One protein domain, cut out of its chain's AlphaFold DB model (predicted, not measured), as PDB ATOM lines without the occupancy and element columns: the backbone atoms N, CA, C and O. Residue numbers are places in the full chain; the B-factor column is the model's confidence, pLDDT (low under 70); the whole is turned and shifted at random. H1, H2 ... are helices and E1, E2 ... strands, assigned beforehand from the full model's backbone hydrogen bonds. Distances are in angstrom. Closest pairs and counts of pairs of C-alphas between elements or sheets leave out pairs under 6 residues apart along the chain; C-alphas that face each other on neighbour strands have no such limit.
ATOM      1  N   SER A 676      11.803 -22.545 -47.949       89.44
ATOM      2  CA  SER A 676      12.169 -21.784 -46.761       89.44
ATOM      3  C   SER A 676      11.122 -20.726 -46.447       89.44
ATOM      4  O   SER A 676      10.501 -20.146 -47.339       89.44
ATOM      5  N   VAL A 677      10.921 -20.493 -45.156       89.25
ATOM      6  CA  VAL A 677      10.082 -19.425 -44.616       89.25
ATOM      7  C   VAL A 677      10.869 -18.762 -43.498       89.25
ATOM      8  O   VAL A 677      11.452 -19.457 -42.663       89.25
ATOM      9  N   THR A 678      10.901 -17.431 -43.475       89.38
ATOM     10  CA  THR A 678      11.495 -16.668 -42.375       89.38
ATOM     11  C   THR A 678      10.598 -15.510 -41.955       89.38
ATOM     12  O   THR A 678       9.884 -14.934 -42.776       89.38
ATOM     13  N   ALA A 679      10.621 -15.164 -40.672       88.31
ATOM     14  CA  ALA A 679       9.897 -14.023 -40.130       88.31
ATOM     15  C   ALA A 679      10.769 -13.261 -39.124       88.31
ATOM     16  O   ALA A 679      11.510 -13.867 -38.346       88.31
ATOM     17  N   ARG A 680      10.707 -11.925 -39.141       87.69
ATOM     18  CA  ARG A 680      11.427 -11.066 -38.185       87.69
ATOM     19  C   ARG A 680      10.698  -9.760 -37.900       87.69
ATOM     20  O   ARG A 680      10.083  -9.184 -38.797       87.69
ATOM     21  N   ALA A 681      10.833  -9.248 -36.680       87.38
ATOM     22  CA  ALA A 681      10.359  -7.913 -36.331       87.38
ATOM     23  C   ALA A 681      11.328  -6.847 -36.878       87.38
ATOM     24  O   ALA A 681      12.503  -6.823 -36.524       87.38
ATOM     25  N   LYS A 682      10.839  -5.962 -37.753       88.31
ATOM     26  CA  LYS A 682      11.591  -4.848 -38.356       88.31
ATOM     27  C   LYS A 682      11.422  -3.539 -37.578       88.31
ATOM     28  O   LYS A 682      12.358  -2.751 -37.513       88.31
ATOM     29  N   SER A 683      10.242  -3.299 -37.013       87.00
ATOM     30  CA  SER A 683       9.919  -2.092 -36.242       87.00
ATOM     31  C   SER A 683       8.965  -2.425 -35.106       87.00
ATOM     32  O   SER A 683       8.116  -3.303 -35.268       87.00
ATOM     33  N   ILE A 684       9.084  -1.719 -33.980       87.06
ATOM     34  CA  ILE A 684       8.203  -1.893 -32.822       87.06
ATOM     35  C   ILE A 684       7.831  -0.547 -32.231       87.06
ATOM     36  O   ILE A 684       8.691   0.309 -32.044       87.06
ATOM     37  N   TYR A 685       6.554  -0.415 -31.888       89.62
ATOM     38  CA  TYR A 685       6.025   0.684 -31.098       89.62
ATOM     39  C   TYR A 685       5.290   0.129 -29.879       89.62
ATOM     40  O   TYR A 685       4.532  -0.836 -29.998       89.62
ATOM     41  N   ILE A 686       5.523   0.747 -28.722       88.00
ATOM     42  CA  ILE A 686       4.908   0.387 -27.443       88.00
ATOM     43  C   ILE A 686       4.117   1.594 -26.959       88.00
ATOM     44  O   ILE A 686       4.632   2.712 -26.954       88.00
ATOM     45  N   TYR A 687       2.879   1.367 -26.539       83.88
ATOM     46  CA  TYR A 687       2.020   2.389 -25.965       83.88
ATOM     47  C   TYR A 687       1.356   1.846 -24.701       83.88
ATOM     48  O   TYR A 687       0.733   0.782 -24.728       83.88
ATOM     49  N   GLN A 688       1.479   2.567 -23.587       76.12
ATOM     50  CA  GLN A 688       0.732   2.240 -22.376       76.12
ATOM     51  C   GLN A 688      -0.741   2.577 -22.618       76.12
ATOM     52  O   GLN A 688      -1.094   3.747 -22.734       76.12
ATOM     53  N   TYR A 689      -1.584   1.549 -22.749       75.62
ATOM     54  CA  TYR A 689      -3.001   1.732 -23.059       75.62
ATOM     55  C   TYR A 689      -3.786   2.140 -21.812       75.62
ATOM     56  O   TYR A 689      -4.563   3.089 -21.847       75.62
ATOM     57  N   ASN A 690      -3.546   1.438 -20.705       70.69
ATOM     58  CA  ASN A 690      -4.001   1.807 -19.370       70.69
ATOM     59  C   ASN A 690      -3.058   1.184 -18.320       70.69
ATOM     60  O   ASN A 690      -1.942   0.758 -18.622       70.69
ATOM     61  N   THR A 691      -3.480   1.163 -17.064       61.38
ATOM     62  CA  THR A 691      -2.719   0.624 -15.928       61.38
ATOM     63  C   THR A 691      -2.650  -0.899 -15.892       61.38
ATOM     64  O   THR A 691      -1.774  -1.431 -15.211       61.38
ATOM     65  N   THR A 692      -3.485  -1.581 -16.680       60.50
ATOM     66  CA  THR A 692      -3.604  -3.043 -16.746       60.50
ATOM     67  C   THR A 692      -3.058  -3.619 -18.053       60.50
ATOM     68  O   THR A 692      -2.580  -4.745 -18.049       60.50
ATOM     69  N   PHE A 693      -3.064  -2.870 -19.160       76.69
ATOM     70  CA  PHE A 693      -2.726  -3.350 -20.505       76.69
ATOM     71  C   PHE A 693      -1.694  -2.470 -21.219       76.69
ATOM     72  O   PHE A 693      -1.727  -1.237 -21.158       76.69
ATOM     73  N   ILE A 694      -0.822  -3.124 -21.988       82.69
ATOM     74  CA  ILE A 694       0.131  -2.493 -22.906       82.69
ATOM     75  C   ILE A 694      -0.272  -2.837 -24.340       82.69
ATOM     76  O   ILE A 694      -0.597  -3.983 -24.657       82.69
ATOM     77  N   LYS A 695      -0.240  -1.831 -25.218       89.75
ATOM     78  CA  LYS A 695      -0.455  -1.988 -26.653       89.75
ATOM     79  C   LYS A 695       0.882  -2.053 -27.382       89.75
ATOM     80  O   LYS A 695       1.716  -1.161 -27.233       89.75
ATOM     81  N   TYR A 696       1.042  -3.062 -28.226       90.69
ATOM     82  CA  TYR A 696       2.209  -3.246 -29.084       90.69
ATOM     83  C   TYR A 696       1.813  -3.131 -30.560       90.69
ATOM     84  O   TYR A 696       0.720  -3.538 -30.953       90.69
ATOM     85  N   SER A 697       2.709  -2.579 -31.381       91.44
ATOM     86  CA  SER A 697       2.601  -2.549 -32.846       91.44
ATOM     87  C   SER A 697       3.898  -3.063 -33.460       91.44
ATOM     88  O   SER A 697       4.937  -2.418 -33.330       91.44
ATOM     89  N   TYR A 698       3.852  -4.225 -34.106       91.31
ATOM     90  CA  TYR A 698       5.001  -4.894 -34.716       91.31
ATOM     91  C   TYR A 698       4.932  -4.796 -36.239       91.31
ATOM     92  O   TYR A 698       3.973  -5.250 -36.853       91.31
ATOM     93  N   GLY A 699       5.993  -4.284 -36.862       92.88
ATOM     94  CA  GLY A 699       6.228  -4.428 -38.296       92.88
ATOM     95  C   GLY A 699       6.963  -5.736 -38.573       92.88
ATOM     96  O   GLY A 699       8.182  -5.781 -38.428       92.88
ATOM     97  N   ILE A 700       6.258  -6.799 -38.954       92.19
ATOM     98  CA  ILE A 700       6.826  -8.132 -39.190       92.19
ATOM     99  C   ILE A 700       7.127  -8.321 -40.677       92.19
ATOM    100  O   ILE A 700       6.224  -8.295 -41.512       92.19
ATOM    101  N   LEU A 701       8.403  -8.525 -41.012       94.00
ATOM    102  CA  LEU A 701       8.832  -8.905 -42.355       94.00
ATOM    103  C   LEU A 701       8.779 -10.429 -42.484       94.00
ATOM    104  O   LEU A 701       9.503 -11.125 -41.771       94.00
ATOM    105  N   VAL A 702       7.950 -10.912 -43.404       93.62
ATOM    106  CA  VAL A 702       7.778 -12.324 -43.740       93.62
ATOM    107  C   VAL A 702       8.397 -12.590 -45.102       93.62
ATOM    108  O   VAL A 702       8.016 -11.949 -46.082       93.62
ATOM    109  N   ASN A 703       9.298 -13.566 -45.165       93.81
ATOM    110  CA  ASN A 703       9.926 -14.016 -46.396       93.81
ATOM    111  C   ASN A 703       9.608 -15.491 -46.661       93.81
ATOM    112  O   ASN A 703       9.537 -16.299 -45.734       93.81
ATOM    113  N   SER A 704       9.492 -15.867 -47.931       92.06
ATOM    114  CA  SER A 704       9.355 -17.264 -48.340       92.06
ATOM    115  C   SER A 704      10.023 -17.542 -49.681       92.06
ATOM    116  O   SER A 704      10.124 -16.660 -50.524       92.06
ATOM    117  N   SER A 705      10.458 -18.778 -49.913       90.12
ATOM    118  CA  SER A 705      11.004 -19.201 -51.205       90.12
ATOM    119  C   SER A 705       9.950 -19.456 -52.294       90.12
ATOM    120  O   SER A 705      10.324 -19.782 -53.420       90.12
ATOM    121  N   LEU A 706       8.646 -19.323 -52.002       87.00
ATOM    122  CA  LEU A 706       7.574 -19.474 -52.996       87.00
ATOM    123  C   LEU A 706       6.927 -18.129 -53.367       87.00
ATOM    124  O   LEU A 706       6.561 -17.369 -52.468       87.00
ATOM    125  N   PRO A 707       6.689 -17.845 -54.663       85.88
ATOM    126  CA  PRO A 707       6.033 -16.610 -55.095       85.88
ATOM    127  C   PRO A 707       4.659 -16.407 -54.444       85.88
ATOM    128  O   PRO A 707       3.881 -17.355 -54.342       85.88
ATOM    129  N   LYS A 708       4.344 -15.164 -54.053       85.81
ATOM    130  CA  LYS A 708       3.083 -14.726 -53.412       85.81
ATOM    131  C   LYS A 708       2.738 -15.390 -52.075       85.81
ATOM    132  O   LYS A 708       1.702 -15.072 -51.493       85.81
ATOM    133  N   SER A 709       3.558 -16.301 -51.564       86.06
ATOM    134  CA  SER A 709       3.248 -17.031 -50.335       86.06
ATOM    135  C   SER A 709       3.361 -16.164 -49.074       86.06
ATOM    136  O   SER A 709       2.630 -16.404 -48.116       86.06
ATOM    137  N   SER A 710       4.180 -15.105 -49.085       89.38
ATOM    138  CA  SER A 710       4.292 -14.145 -47.973       89.38
ATOM    139  C   SER A 710       3.020 -13.306 -47.764       89.38
ATOM    140  O   SER A 710       2.782 -12.813 -46.658       89.38
ATOM    141  N   LEU A 711       2.167 -13.187 -48.793       90.12
ATOM    142  CA  LEU A 711       0.835 -12.569 -48.703       90.12
ATOM    143  C   LEU A 711      -0.186 -13.466 -47.994       90.12
ATOM    144  O   LEU A 711      -1.190 -12.971 -47.494       90.12
ATOM    145  N   GLY A 712       0.060 -14.776 -47.948       85.62
ATOM    146  CA  GLY A 712      -0.780 -15.747 -47.245       85.62
ATOM    147  C   GLY A 712      -0.455 -15.875 -45.756       85.62
ATOM    148  O   GLY A 712      -0.906 -16.829 -45.127       85.62
ATOM    149  N   ALA A 713       0.361 -14.972 -45.203       88.69
ATOM    150  CA  ALA A 713       0.753 -15.011 -43.804       88.69
ATOM    151  C   ALA A 713      -0.447 -14.757 -42.884       88.69
ATOM    152  O   ALA A 713      -1.142 -13.749 -43.006       88.69
ATOM    153  N   GLN A 714      -0.659 -15.663 -41.935       89.25
ATOM    154  CA  GLN A 714      -1.638 -15.510 -40.864       89.25
ATOM    155  C   GLN A 714      -0.913 -15.272 -39.546       89.25
ATOM    156  O   GLN A 714       0.149 -15.845 -39.315       89.25
ATOM    157  N   PHE A 715      -1.488 -14.447 -38.675       87.19
ATOM    158  CA  PHE A 715      -0.863 -14.083 -37.406       87.19
ATOM    159  C   PHE A 715      -1.746 -14.484 -36.235       87.19
ATOM    160  O   PHE A 715      -2.971 -14.367 -36.292       87.19
ATOM    161  N   SER A 716      -1.125 -14.963 -35.165       83.50
ATOM    162  CA  SER A 716      -1.792 -15.244 -33.895       83.50
ATOM    163  C   SER A 716      -0.963 -14.708 -32.737       83.50
ATOM    164  O   SER A 716       0.265 -14.778 -32.768       83.50
ATOM    165  N   LEU A 717      -1.627 -14.147 -31.734       82.94
ATOM    166  CA  LEU A 717      -1.029 -13.697 -30.487       82.94
ATOM    167  C   LEU A 717      -1.194 -14.787 -29.435       82.94
ATOM    168  O   LEU A 717      -2.318 -15.198 -29.155       82.94
ATOM    169  N   PHE A 718      -0.086 -15.172 -28.813       77.38
ATOM    170  CA  PHE A 718      -0.065 -16.027 -27.636       77.38
ATOM    171  C   PHE A 718       0.428 -15.209 -26.450       77.38
ATOM    172  O   PHE A 718       1.479 -14.577 -26.553       77.38
ATOM    173  N   TYR A 719      -0.291 -15.223 -25.331       75.81
ATOM    174  CA  TYR A 719       0.208 -14.654 -24.079       75.81
ATOM    175  C   TYR A 719      -0.189 -15.503 -22.874       75.81
ATOM    176  O   TYR A 719      -1.237 -16.148 -22.879       75.81
ATOM    177  N   ASN A 720       0.658 -15.507 -21.847       68.19
ATOM    178  CA  ASN A 720       0.346 -16.060 -20.540       68.19
ATOM    179  C   ASN A 720       0.057 -14.906 -19.585       68.19
ATOM    180  O   ASN A 720       0.922 -14.057 -19.354       68.19
ATOM    181  N   TYR A 721      -1.147 -14.921 -19.021       62.06
ATOM    182  CA  TYR A 721      -1.504 -14.093 -17.884       62.06
ATOM    183  C   TYR A 721      -2.061 -14.978 -16.779       62.06
ATOM    184  O   TYR A 721      -3.013 -15.731 -16.992       62.06
ATOM    185  N   GLY A 722      -1.454 -14.887 -15.601       52.00
ATOM    186  CA  GLY A 722      -1.923 -15.603 -14.428       52.00
ATOM    187  C   GLY A 722      -1.976 -17.131 -14.591       52.00
ATOM    188  O   GLY A 722      -2.921 -17.760 -14.127       52.00
ATOM    189  N   GLY A 723      -1.001 -17.738 -15.275       51.78
ATOM    190  CA  GLY A 723      -0.945 -19.195 -15.465       51.78
ATOM    191  C   GLY A 723      -1.872 -19.721 -16.569       51.78
ATOM    192  O   GLY A 723      -1.779 -20.888 -16.944       51.78
ATOM    193  N   GLY A 724      -2.725 -18.871 -17.151       53.72
ATOM    194  CA  GLY A 724      -3.549 -19.194 -18.312       53.72
ATOM    195  C   GLY A 724      -2.884 -18.782 -19.626       53.72
ATOM    196  O   GLY A 724      -2.507 -17.625 -19.795       53.72
ATOM    197  N   VAL A 725      -2.787 -19.709 -20.589       62.28
ATOM    198  CA  VAL A 725      -2.406 -19.381 -21.977       62.28
ATOM    199  C   VAL A 725      -3.634 -18.927 -22.748       62.28
ATOM    200  O   VAL A 725      -4.629 -19.647 -22.834       62.28
ATOM    201  N   TYR A 726      -3.522 -17.763 -23.373       68.25
ATOM    202  CA  TYR A 726      -4.522 -17.204 -24.264       68.25
ATOM    203  C   TYR A 726      -3.983 -17.162 -25.693       68.25
ATOM    204  O   TYR A 726      -2.829 -16.795 -25.916       68.25
ATOM    205  N   ASN A 727      -4.833 -17.523 -26.657       73.56
ATOM    206  CA  ASN A 727      -4.521 -17.507 -28.083       73.56
ATOM    207  C   ASN A 727      -5.577 -16.691 -28.838       73.56
ATOM    208  O   ASN A 727      -6.771 -16.970 -28.731       73.56
ATOM    209  N   TYR A 728      -5.132 -15.709 -29.618       74.50
ATOM    210  CA  TYR A 728      -5.995 -14.869 -30.441       74.50
ATOM    211  C   TYR A 728      -5.498 -14.824 -31.881       74.50
ATOM    212  O   TYR A 728      -4.401 -14.338 -32.156       74.50
ATOM    213  N   THR A 729      -6.339 -15.241 -32.824       82.56
ATOM    214  CA  THR A 729      -6.082 -15.013 -34.249       82.56
ATOM    215  C   THR A 729      -6.252 -13.529 -34.576       82.56
ATOM    216  O   THR A 729      -7.297 -12.929 -34.318       82.56
ATOM    217  N   CYS A 730      -5.219 -12.922 -35.152       84.75
ATOM    218  CA  CYS A 730      -5.212 -11.497 -35.448       84.75
ATOM    219  C   CYS A 730      -6.127 -11.183 -36.638       84.75
ATOM    220  O   CYS A 730      -6.004 -11.794 -37.698       84.75
ATOM    221  N   GLY A 731      -7.039 -10.226 -36.454       80.81
ATOM    222  CA  GLY A 731      -8.080  -9.855 -37.421       80.81
ATOM    223  C   GLY A 731      -9.475 -10.413 -37.106       80.81
ATOM    224  O   GLY A 731     -10.439  -9.992 -37.738       80.81
ATOM    225  N   ALA A 732      -9.608 -11.308 -36.118       70.31
ATOM    226  CA  ALA A 732     -10.899 -11.869 -35.696       70.31
ATOM    227  C   ALA A 732     -11.595 -11.071 -34.570       70.31
ATOM    228  O   ALA A 732     -12.768 -11.303 -34.290       70.31
ATOM    229  N   GLY A 733     -10.898 -10.137 -33.914       69.75
ATOM    230  CA  GLY A 733     -11.431  -9.363 -32.790       69.75
ATOM    231  C   GLY A 733     -10.574  -8.143 -32.428       69.75
ATOM    232  O   GLY A 733      -9.552  -7.899 -33.072       69.75
ATOM    233  N   PRO A 734     -10.961  -7.366 -31.397       74.56
ATOM    234  CA  PRO A 734     -10.292  -6.109 -31.042       74.56
ATOM    235  C   PRO A 734      -8.924  -6.296 -30.358       74.56
ATOM    236  O   PRO A 734      -8.125  -5.362 -30.336       74.56
ATOM    237  N   THR A 735      -8.634  -7.484 -29.816       79.88
ATOM    238  CA  THR A 735      -7.408  -7.771 -29.044       79.88
ATOM    239  C   THR A 735      -6.155  -7.893 -29.913       79.88
ATOM    240  O   THR A 735      -5.077  -7.493 -29.478       79.88
ATOM    241  N   CYS A 736      -6.277  -8.424 -31.135       87.44
ATOM    242  CA  CYS A 736      -5.183  -8.488 -32.106       87.44
ATOM    243  C   CYS A 736      -5.686  -8.204 -33.522       87.44
ATOM    244  O   CYS A 736      -6.656  -8.805 -33.983       87.44
ATOM    245  N   ASN A 737      -4.972  -7.349 -34.245       91.50
ATOM    246  CA  ASN A 737      -5.242  -7.011 -35.633       91.50
ATOM    247  C   ASN A 737      -3.971  -7.140 -36.482       91.50
ATOM    248  O   ASN A 737      -2.876  -6.816 -36.022       91.50
ATOM    249  N   ALA A 738      -4.127  -7.587 -37.726       92.25
ATOM    250  CA  ALA A 738      -3.055  -7.755 -38.697       92.25
ATOM    251  C   ALA A 738      -3.428  -7.058 -40.009       92.25
ATOM    252  O   ALA A 738      -4.469  -7.340 -40.596       92.25
ATOM    253  N   SER A 739      -2.564  -6.171 -40.492       93.75
ATOM    254  CA  SER A 739      -2.758  -5.457 -41.759       93.75
ATOM    255  C   SER A 739      -1.497  -5.514 -42.608       93.75
ATOM    256  O   SER A 739      -0.398  -5.313 -42.089       93.75
ATOM    257  N   LEU A 740      -1.636  -5.760 -43.909       93.88
ATOM    258  CA  LEU A 740      -0.512  -5.711 -44.839       93.88
ATOM    259  C   LEU A 740      -0.050  -4.256 -45.005       93.88
ATOM    260  O   LEU A 740      -0.831  -3.400 -45.409       93.88
ATOM    261  N   THR A 741       1.224  -3.985 -44.729       94.88
ATOM    262  CA  THR A 741       1.824  -2.654 -44.901       94.88
ATOM    263  C   THR A 741       2.382  -2.486 -46.307       94.88
ATOM    264  O   THR A 741       2.173  -1.464 -46.955       94.88
ATOM    265  N   SER A 742       3.159  -3.462 -46.782       95.38
ATOM    266  CA  SER A 742       3.819  -3.395 -48.091       95.38
ATOM    267  C   SER A 742       4.169  -4.788 -48.600       95.38
ATOM    268  O   SER A 742       4.603  -5.639 -47.827       95.38
ATOM    269  N   TYR A 743       4.048  -5.005 -49.908       95.56
ATOM    270  CA  TYR A 743       4.511  -6.214 -50.587       95.56
ATOM    271  C   TYR A 743       5.699  -5.870 -51.488       95.56
ATOM    272  O   TYR A 743       5.595  -4.965 -52.312       95.56
ATOM    273  N   TYR A 744       6.822  -6.573 -51.325       92.38
ATOM    274  CA  TYR A 744       8.063  -6.295 -52.060       92.38
ATOM    275  C   TYR A 744       8.242  -7.176 -53.306       92.38
ATOM    276  O   TYR A 744       9.193  -6.976 -54.057       92.38
ATOM    277  N   GLY A 745       7.334  -8.125 -53.556       90.62
ATOM    278  CA  GLY A 745       7.420  -9.027 -54.704       90.62
ATOM    279  C   GLY A 745       8.310 -10.251 -54.473       90.62
ATOM    280  O   GLY A 745       8.832 -10.471 -53.379       90.62
ATOM    281  N   TYR A 746       8.466 -11.046 -55.537       92.56
ATOM    282  CA  TYR A 746       9.352 -12.209 -55.596       92.56
ATOM    283  C   TYR A 746      10.631 -11.853 -56.359       92.56
ATOM    284  O   TYR A 746      10.620 -11.740 -57.586       92.56
ATOM    285  N   THR A 747      11.738 -11.675 -55.639       90.12
ATOM    286  CA  THR A 747      13.035 -11.266 -56.201       90.12
ATOM    287  C   THR A 747      14.153 -12.157 -55.678       90.12
ATOM    288  O   THR A 747      14.177 -12.478 -54.494       90.12
ATOM    289  N   ALA A 748      15.084 -12.559 -56.549       87.06
ATOM    290  CA  ALA A 748      16.232 -13.408 -56.194       87.06
ATOM    291  C   ALA A 748      15.861 -14.705 -55.436       87.06
ATOM    292  O   ALA A 748      16.598 -15.160 -54.564       87.06
ATOM    293  N   GLY A 749      14.711 -15.304 -55.764       82.75
ATOM    294  CA  GLY A 749      14.248 -16.541 -55.126       82.75
ATOM    295  C   GLY A 749      13.533 -16.350 -53.784       82.75
ATOM    296  O   GLY A 749      13.311 -17.334 -53.084       82.75
ATOM    297  N   VAL A 750      13.187 -15.110 -53.414       90.00
ATOM    298  CA  VAL A 750      12.526 -14.779 -52.144       90.00
ATOM    299  C   VAL A 750      11.321 -13.867 -52.383       90.00
ATOM    300  O   VAL A 750      11.442 -12.793 -52.966       90.00
ATOM    301  N   ASP A 751      10.157 -14.293 -51.908       94.44
ATOM    302  CA  ASP A 751       8.915 -13.525 -51.805       94.44
ATOM    303  C   ASP A 751       8.889 -12.814 -50.457       94.44
ATOM    304  O   ASP A 751       9.125 -13.470 -49.446       94.44
ATOM    305  N   SER A 752       8.638 -11.505 -50.417       95.06
ATOM    306  CA  SER A 752       8.690 -10.741 -49.160       95.06
ATOM    307  C   SER A 752       7.486  -9.817 -48.965       95.06
ATOM    308  O   SER A 752       7.136  -9.037 -49.855       95.06
ATOM    309  N   ALA A 753       6.911  -9.822 -47.760       96.06
ATOM    310  CA  ALA A 753       5.818  -8.940 -47.347       96.06
ATOM    311  C   ALA A 753       6.054  -8.381 -45.936       96.06
ATOM    312  O   ALA A 753       6.485  -9.096 -45.033       96.06
ATOM    313  N   LEU A 754       5.760  -7.095 -45.735       95.75
ATOM    314  CA  LEU A 754       5.762  -6.436 -44.430       95.75
ATOM    315  C   LEU A 754       4.329  -6.292 -43.926       95.75
ATOM    316  O   LEU A 754       3.500  -5.655 -44.576       95.75
ATOM    317  N   TRP A 755       4.083  -6.820 -42.737       95.69
ATOM    318  CA  TRP A 755       2.806  -6.765 -42.041       95.69
ATOM    319  C   TRP A 755       2.913  -5.885 -40.799       95.69
ATOM    320  O   TRP A 755       3.917  -5.939 -40.098       95.69
ATOM    321  N   ASN A 756       1.887  -5.090 -40.512       94.38
ATOM    322  CA  ASN A 756       1.736  -4.398 -39.238       94.38
ATOM    323  C   ASN A 756       0.740  -5.160 -38.361       94.38
ATOM    324  O   ASN A 756      -0.430  -5.299 -38.727       94.38
ATOM    325  N   ILE A 757       1.211  -5.645 -37.218       93.06
ATOM    326  CA  ILE A 757       0.429  -6.405 -36.245       93.06
ATOM    327  C   ILE A 757       0.271  -5.553 -34.993       93.06
ATOM    328  O   ILE A 757       1.262  -5.188 -34.369       93.06
ATOM    329  N   THR A 758      -0.965  -5.240 -34.616       92.62
ATOM    330  CA  THR A 758      -1.272  -4.457 -33.410       92.62
ATOM    331  C   THR A 758      -2.032  -5.309 -32.416       92.62
ATOM    332  O   THR A 758      -2.977  -5.990 -32.804       92.62
ATOM    333  N   PHE A 759      -1.635  -5.284 -31.147       91.00
ATOM    334  CA  PHE A 759      -2.257  -6.125 -30.130       91.00
ATOM    335  C   PHE A 759      -2.168  -5.553 -28.715       91.00
ATOM    336  O   PHE A 759      -1.315  -4.712 -28.429       91.00
ATOM    337  N   LEU A 760      -3.071  -6.013 -27.847       89.00
ATOM    338  CA  LEU A 760      -3.154  -5.669 -26.426       89.00
ATOM    339  C   LEU A 760      -2.800  -6.891 -25.574       89.00
ATOM    340  O   LEU A 760      -3.350  -7.969 -25.790       89.00
ATOM    341  N   VAL A 761      -1.918  -6.713 -24.590       82.56
ATOM    342  CA  VAL A 761      -1.595  -7.740 -23.583       82.56
ATOM    343  C   VAL A 761      -1.637  -7.138 -22.179       82.56
ATOM    344  O   VAL A 761      -1.301  -5.957 -22.024       82.56
ATOM    345  N   PRO A 762      -2.050  -7.901 -21.151       75.31
ATOM    346  CA  PRO A 762      -1.961  -7.428 -19.776       75.31
ATOM    347  C   PRO A 762      -0.503  -7.135 -19.386       75.31
ATOM    348  O   PRO A 762       0.432  -7.769 -19.887       75.31
ATOM    349  N   ARG A 763      -0.284  -6.187 -18.474       73.38
ATOM    350  CA  ARG A 763       1.044  -5.888 -17.923       73.38
ATOM    351  C   ARG A 763       1.630  -7.134 -17.269       73.38
ATOM    352  O   ARG A 763       0.900  -7.959 -16.727       73.38
ATOM    353  N   HIS A 764       2.953  -7.258 -17.357       72.44
ATOM    354  CA  HIS A 764       3.724  -8.383 -16.807       72.44
ATOM    355  C   HIS A 764       3.334  -9.757 -17.384       72.44
ATOM    356  O   HIS A 764       3.688 -10.793 -16.826       72.44
ATOM    357  N   SER A 765       2.627  -9.776 -18.519       72.62
ATOM    358  CA  SER A 765       2.356 -11.001 -19.270       72.62
ATOM    359  C   SER A 765       3.521 -11.315 -20.187       72.62
ATOM    360  O   SER A 765       4.033 -10.432 -20.878       72.62
ATOM    361  N   ASN A 766       3.884 -12.588 -20.252       75.06
ATOM    362  CA  ASN A 766       4.790 -13.074 -21.276       75.06
ATOM    363  C   ASN A 766       4.002 -13.360 -22.564       75.06
ATOM    364  O   ASN A 766       2.885 -13.876 -22.488       75.06
ATOM    365  N   PHE A 767       4.536 -13.023 -23.739       79.94
ATOM    366  CA  PHE A 767       3.814 -13.162 -25.004       79.94
ATOM    367  C   PHE A 767       4.723 -13.362 -26.219       79.94
ATOM    368  O   PHE A 767       5.907 -13.023 -26.219       79.94
ATOM    369  N   ALA A 768       4.130 -13.865 -27.302       80.44
ATOM    370  CA  ALA A 768       4.758 -13.988 -28.608       80.44
ATOM    371  C   ALA A 768       3.721 -13.890 -29.736       80.44
ATOM    372  O   ALA A 768       2.575 -14.321 -29.599       80.44
ATOM    373  N   VAL A 769       4.141 -13.355 -30.884       83.12
ATOM    374  CA  VAL A 769       3.340 -13.375 -32.116       83.12
ATOM    375  C   VAL A 769       3.805 -14.545 -32.971       83.12
ATOM    376  O   VAL A 769       4.999 -14.721 -33.169       83.12
ATOM    377  N   VAL A 770       2.889 -15.339 -33.510       82.00
ATOM    378  CA  VAL A 770       3.197 -16.467 -34.395       82.00
ATOM    379  C   VAL A 770       2.716 -16.148 -35.796       82.00
ATOM    380  O   VAL A 770       1.531 -15.891 -36.000       82.00
ATOM    381  N   ALA A 771       3.635 -16.176 -36.755       85.50
ATOM    382  CA  ALA A 771       3.344 -16.089 -38.175       85.50
ATOM    383  C   ALA A 771       3.233 -17.502 -38.760       85.50
ATOM    384  O   ALA A 771       4.167 -18.298 -38.656       85.50
ATOM    385  N   LYS A 772       2.104 -17.812 -39.397       84.69
ATOM    386  CA  LYS A 772       1.870 -19.064 -40.117       84.69
ATOM    387  C   LYS A 772       1.900 -18.808 -41.616       84.69
ATOM    388  O   LYS A 772       1.109 -18.020 -42.129       84.69
ATOM    389  N   VAL A 773       2.815 -19.472 -42.319       84.94
ATOM    390  CA  VAL A 773       3.039 -19.303 -43.764       84.94
ATOM    391  C   VAL A 773       3.353 -20.666 -44.360       84.94
ATOM    392  O   VAL A 773       4.211 -21.378 -43.846       84.94
ATOM    393  N   LEU A 774       2.651 -21.062 -45.426       78.81
ATOM    394  CA  LEU A 774       2.782 -22.403 -46.022       78.81
ATOM    395  C   LEU A 774       2.586 -23.549 -45.002       78.81
ATOM    396  O   LEU A 774       3.144 -24.628 -45.156       78.81
ATOM    397  N   GLY A 775       1.803 -23.325 -43.944       70.38
ATOM    398  CA  GLY A 775       1.616 -24.287 -42.851       70.38
ATOM    399  C   GLY A 775       2.725 -24.281 -41.792       70.38
ATOM    400  O   GLY A 775       2.477 -24.744 -40.685       70.38
ATOM    401  N   ALA A 776       3.892 -23.692 -42.073       75.50
ATOM    402  CA  ALA A 776       4.966 -23.531 -41.100       75.50
ATOM    403  C   ALA A 776       4.631 -22.422 -40.092       75.50
ATOM    404  O   ALA A 776       4.307 -21.301 -40.495       75.50
ATOM    405  N   SER A 777       4.734 -22.730 -38.799       76.56
ATOM    406  CA  SER A 777       4.498 -21.784 -37.701       76.56
ATOM    407  C   SER A 777       5.822 -21.238 -37.178       76.56
ATOM    408  O   SER A 777       6.696 -21.989 -36.752       76.56
ATOM    409  N   ILE A 778       5.984 -19.919 -37.210       77.75
ATOM    410  CA  ILE A 778       7.225 -19.242 -36.847       77.75
ATOM    411  C   ILE A 778       6.911 -18.138 -35.839       77.75
ATOM    412  O   ILE A 778       6.193 -17.190 -36.155       77.75
ATOM    413  N   ALA A 779       7.449 -18.248 -34.623       76.00
ATOM    414  CA  ALA A 779       7.331 -17.174 -33.642       76.00
ATOM    415  C   ALA A 779       8.148 -15.953 -34.048       76.00
ATOM    416  O   ALA A 779       9.215 -16.067 -34.632       76.00
ATOM    417  N   VAL A 780       7.654 -14.782 -33.690       78.06
ATOM    418  CA  VAL A 780       8.305 -13.504 -33.901       78.06
ATOM    419  C   VAL A 780       8.265 -12.763 -32.583       78.06
ATOM    420  O   VAL A 780       7.196 -12.455 -32.050       78.06
ATOM    421  N   ASN A 781       9.450 -12.456 -32.074       74.31
ATOM    422  CA  ASN A 781       9.608 -11.573 -30.937       74.31
ATOM    423  C   ASN A 781      10.779 -10.620 -31.163       74.31
ATOM    424  O   ASN A 781      11.509 -10.734 -32.149       74.31
TER     425      ASN A 781
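This is residues 676 to 781 of the 1198 residues of an uncharacterized protein of Thermoproteus sp (UniProt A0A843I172). Two antiparallel sheets of four strands each lie face to face as a sandwich, their strands crossed at 37 degrees; one sheet is made of the long strands E1, E2, E6 and E5, the other of the shorter strands E4, E3, E7 and E8. The four-residue helix H1 packs on the long-stranded sheet, over E6, and the edge strands E1 and E8 come close along one side of the sandwich. The 106 printed residues hold eight named strands and one named helix, in the order E1 E2 H1 E3 E4 E5 E6 E7 E8, and the class is mostly strand. The whole is compact, with a radius of gyration of the C-alphas of 14.1 A, and only just elongated, spanning 46 by 23 by 21 A.

E1, residues 676 to 688, begins with C-alpha 676 at (12.169, -21.784, -46.761), measures 36.1 A and bends by 50 degrees at residue 683. E2, residues 693 to 704, measures 33.4 A. H1 is residues 709 to 712, E3 residues 714 to 721 and E4 residues 724 to 729. E5, residues 736 to 747, measures 30.3 A and bends by 55 degrees at residue 742. E6, residues 750 to 762, measures 36.2 A. E7, residues 766 to 773, measures 23.4 A. E8, residues 776 to 780, ends with C-alpha 780 at (8.305, -13.504, -33.901).

The first sheet, strongly twisted, runs E1 E2 E6 E5. The hairpin E1 and E2 has N 682 and O 699 2.7 A apart; E2 and E6 have N 700 and O 755 at 2.7 A; the hairpin E5 and E6 has N 754 and O 742 at 2.8 A, each within hydrogen-bond range. H1 is on this sheet at a height over the sheet of 7.1 A, and only grazes the other sheet; it is too short for an O i to N i+4 pair, but its one O i to N i+3 pair is within range. The second sheet, also strongly twisted, runs E4 E3 E7 E8. Its N and O pairs within hydrogen-bond range include N 717 and O 728, 2.8 A, in the hairpin E3 and E4; N 770 and O 716, 2.8 A, between E3 and E7; and N 780 and O 769, 2.7 A, in the hairpin E7 and E8. Between the sheets, the closest C-alphas of E1 and E8 are those of Arg 680 and Val 780, 5.8 A apart, and those of E4 and E5 are Tyr 728 and Cys 736, 6.6 A apart. E2 and E7 are near each other; E1 and E4, for instance, are apart.

The C-alphas of Thr 691 and Ala 748, the two farthest apart, stand at 46.7 A. The printed part has no cut, and the link E4 to E5, six residues, is short while the others are tight. The mean pLDDT of the printed part is 83.2; residues 691 to 692, 720 to 726 and 733 are under 70.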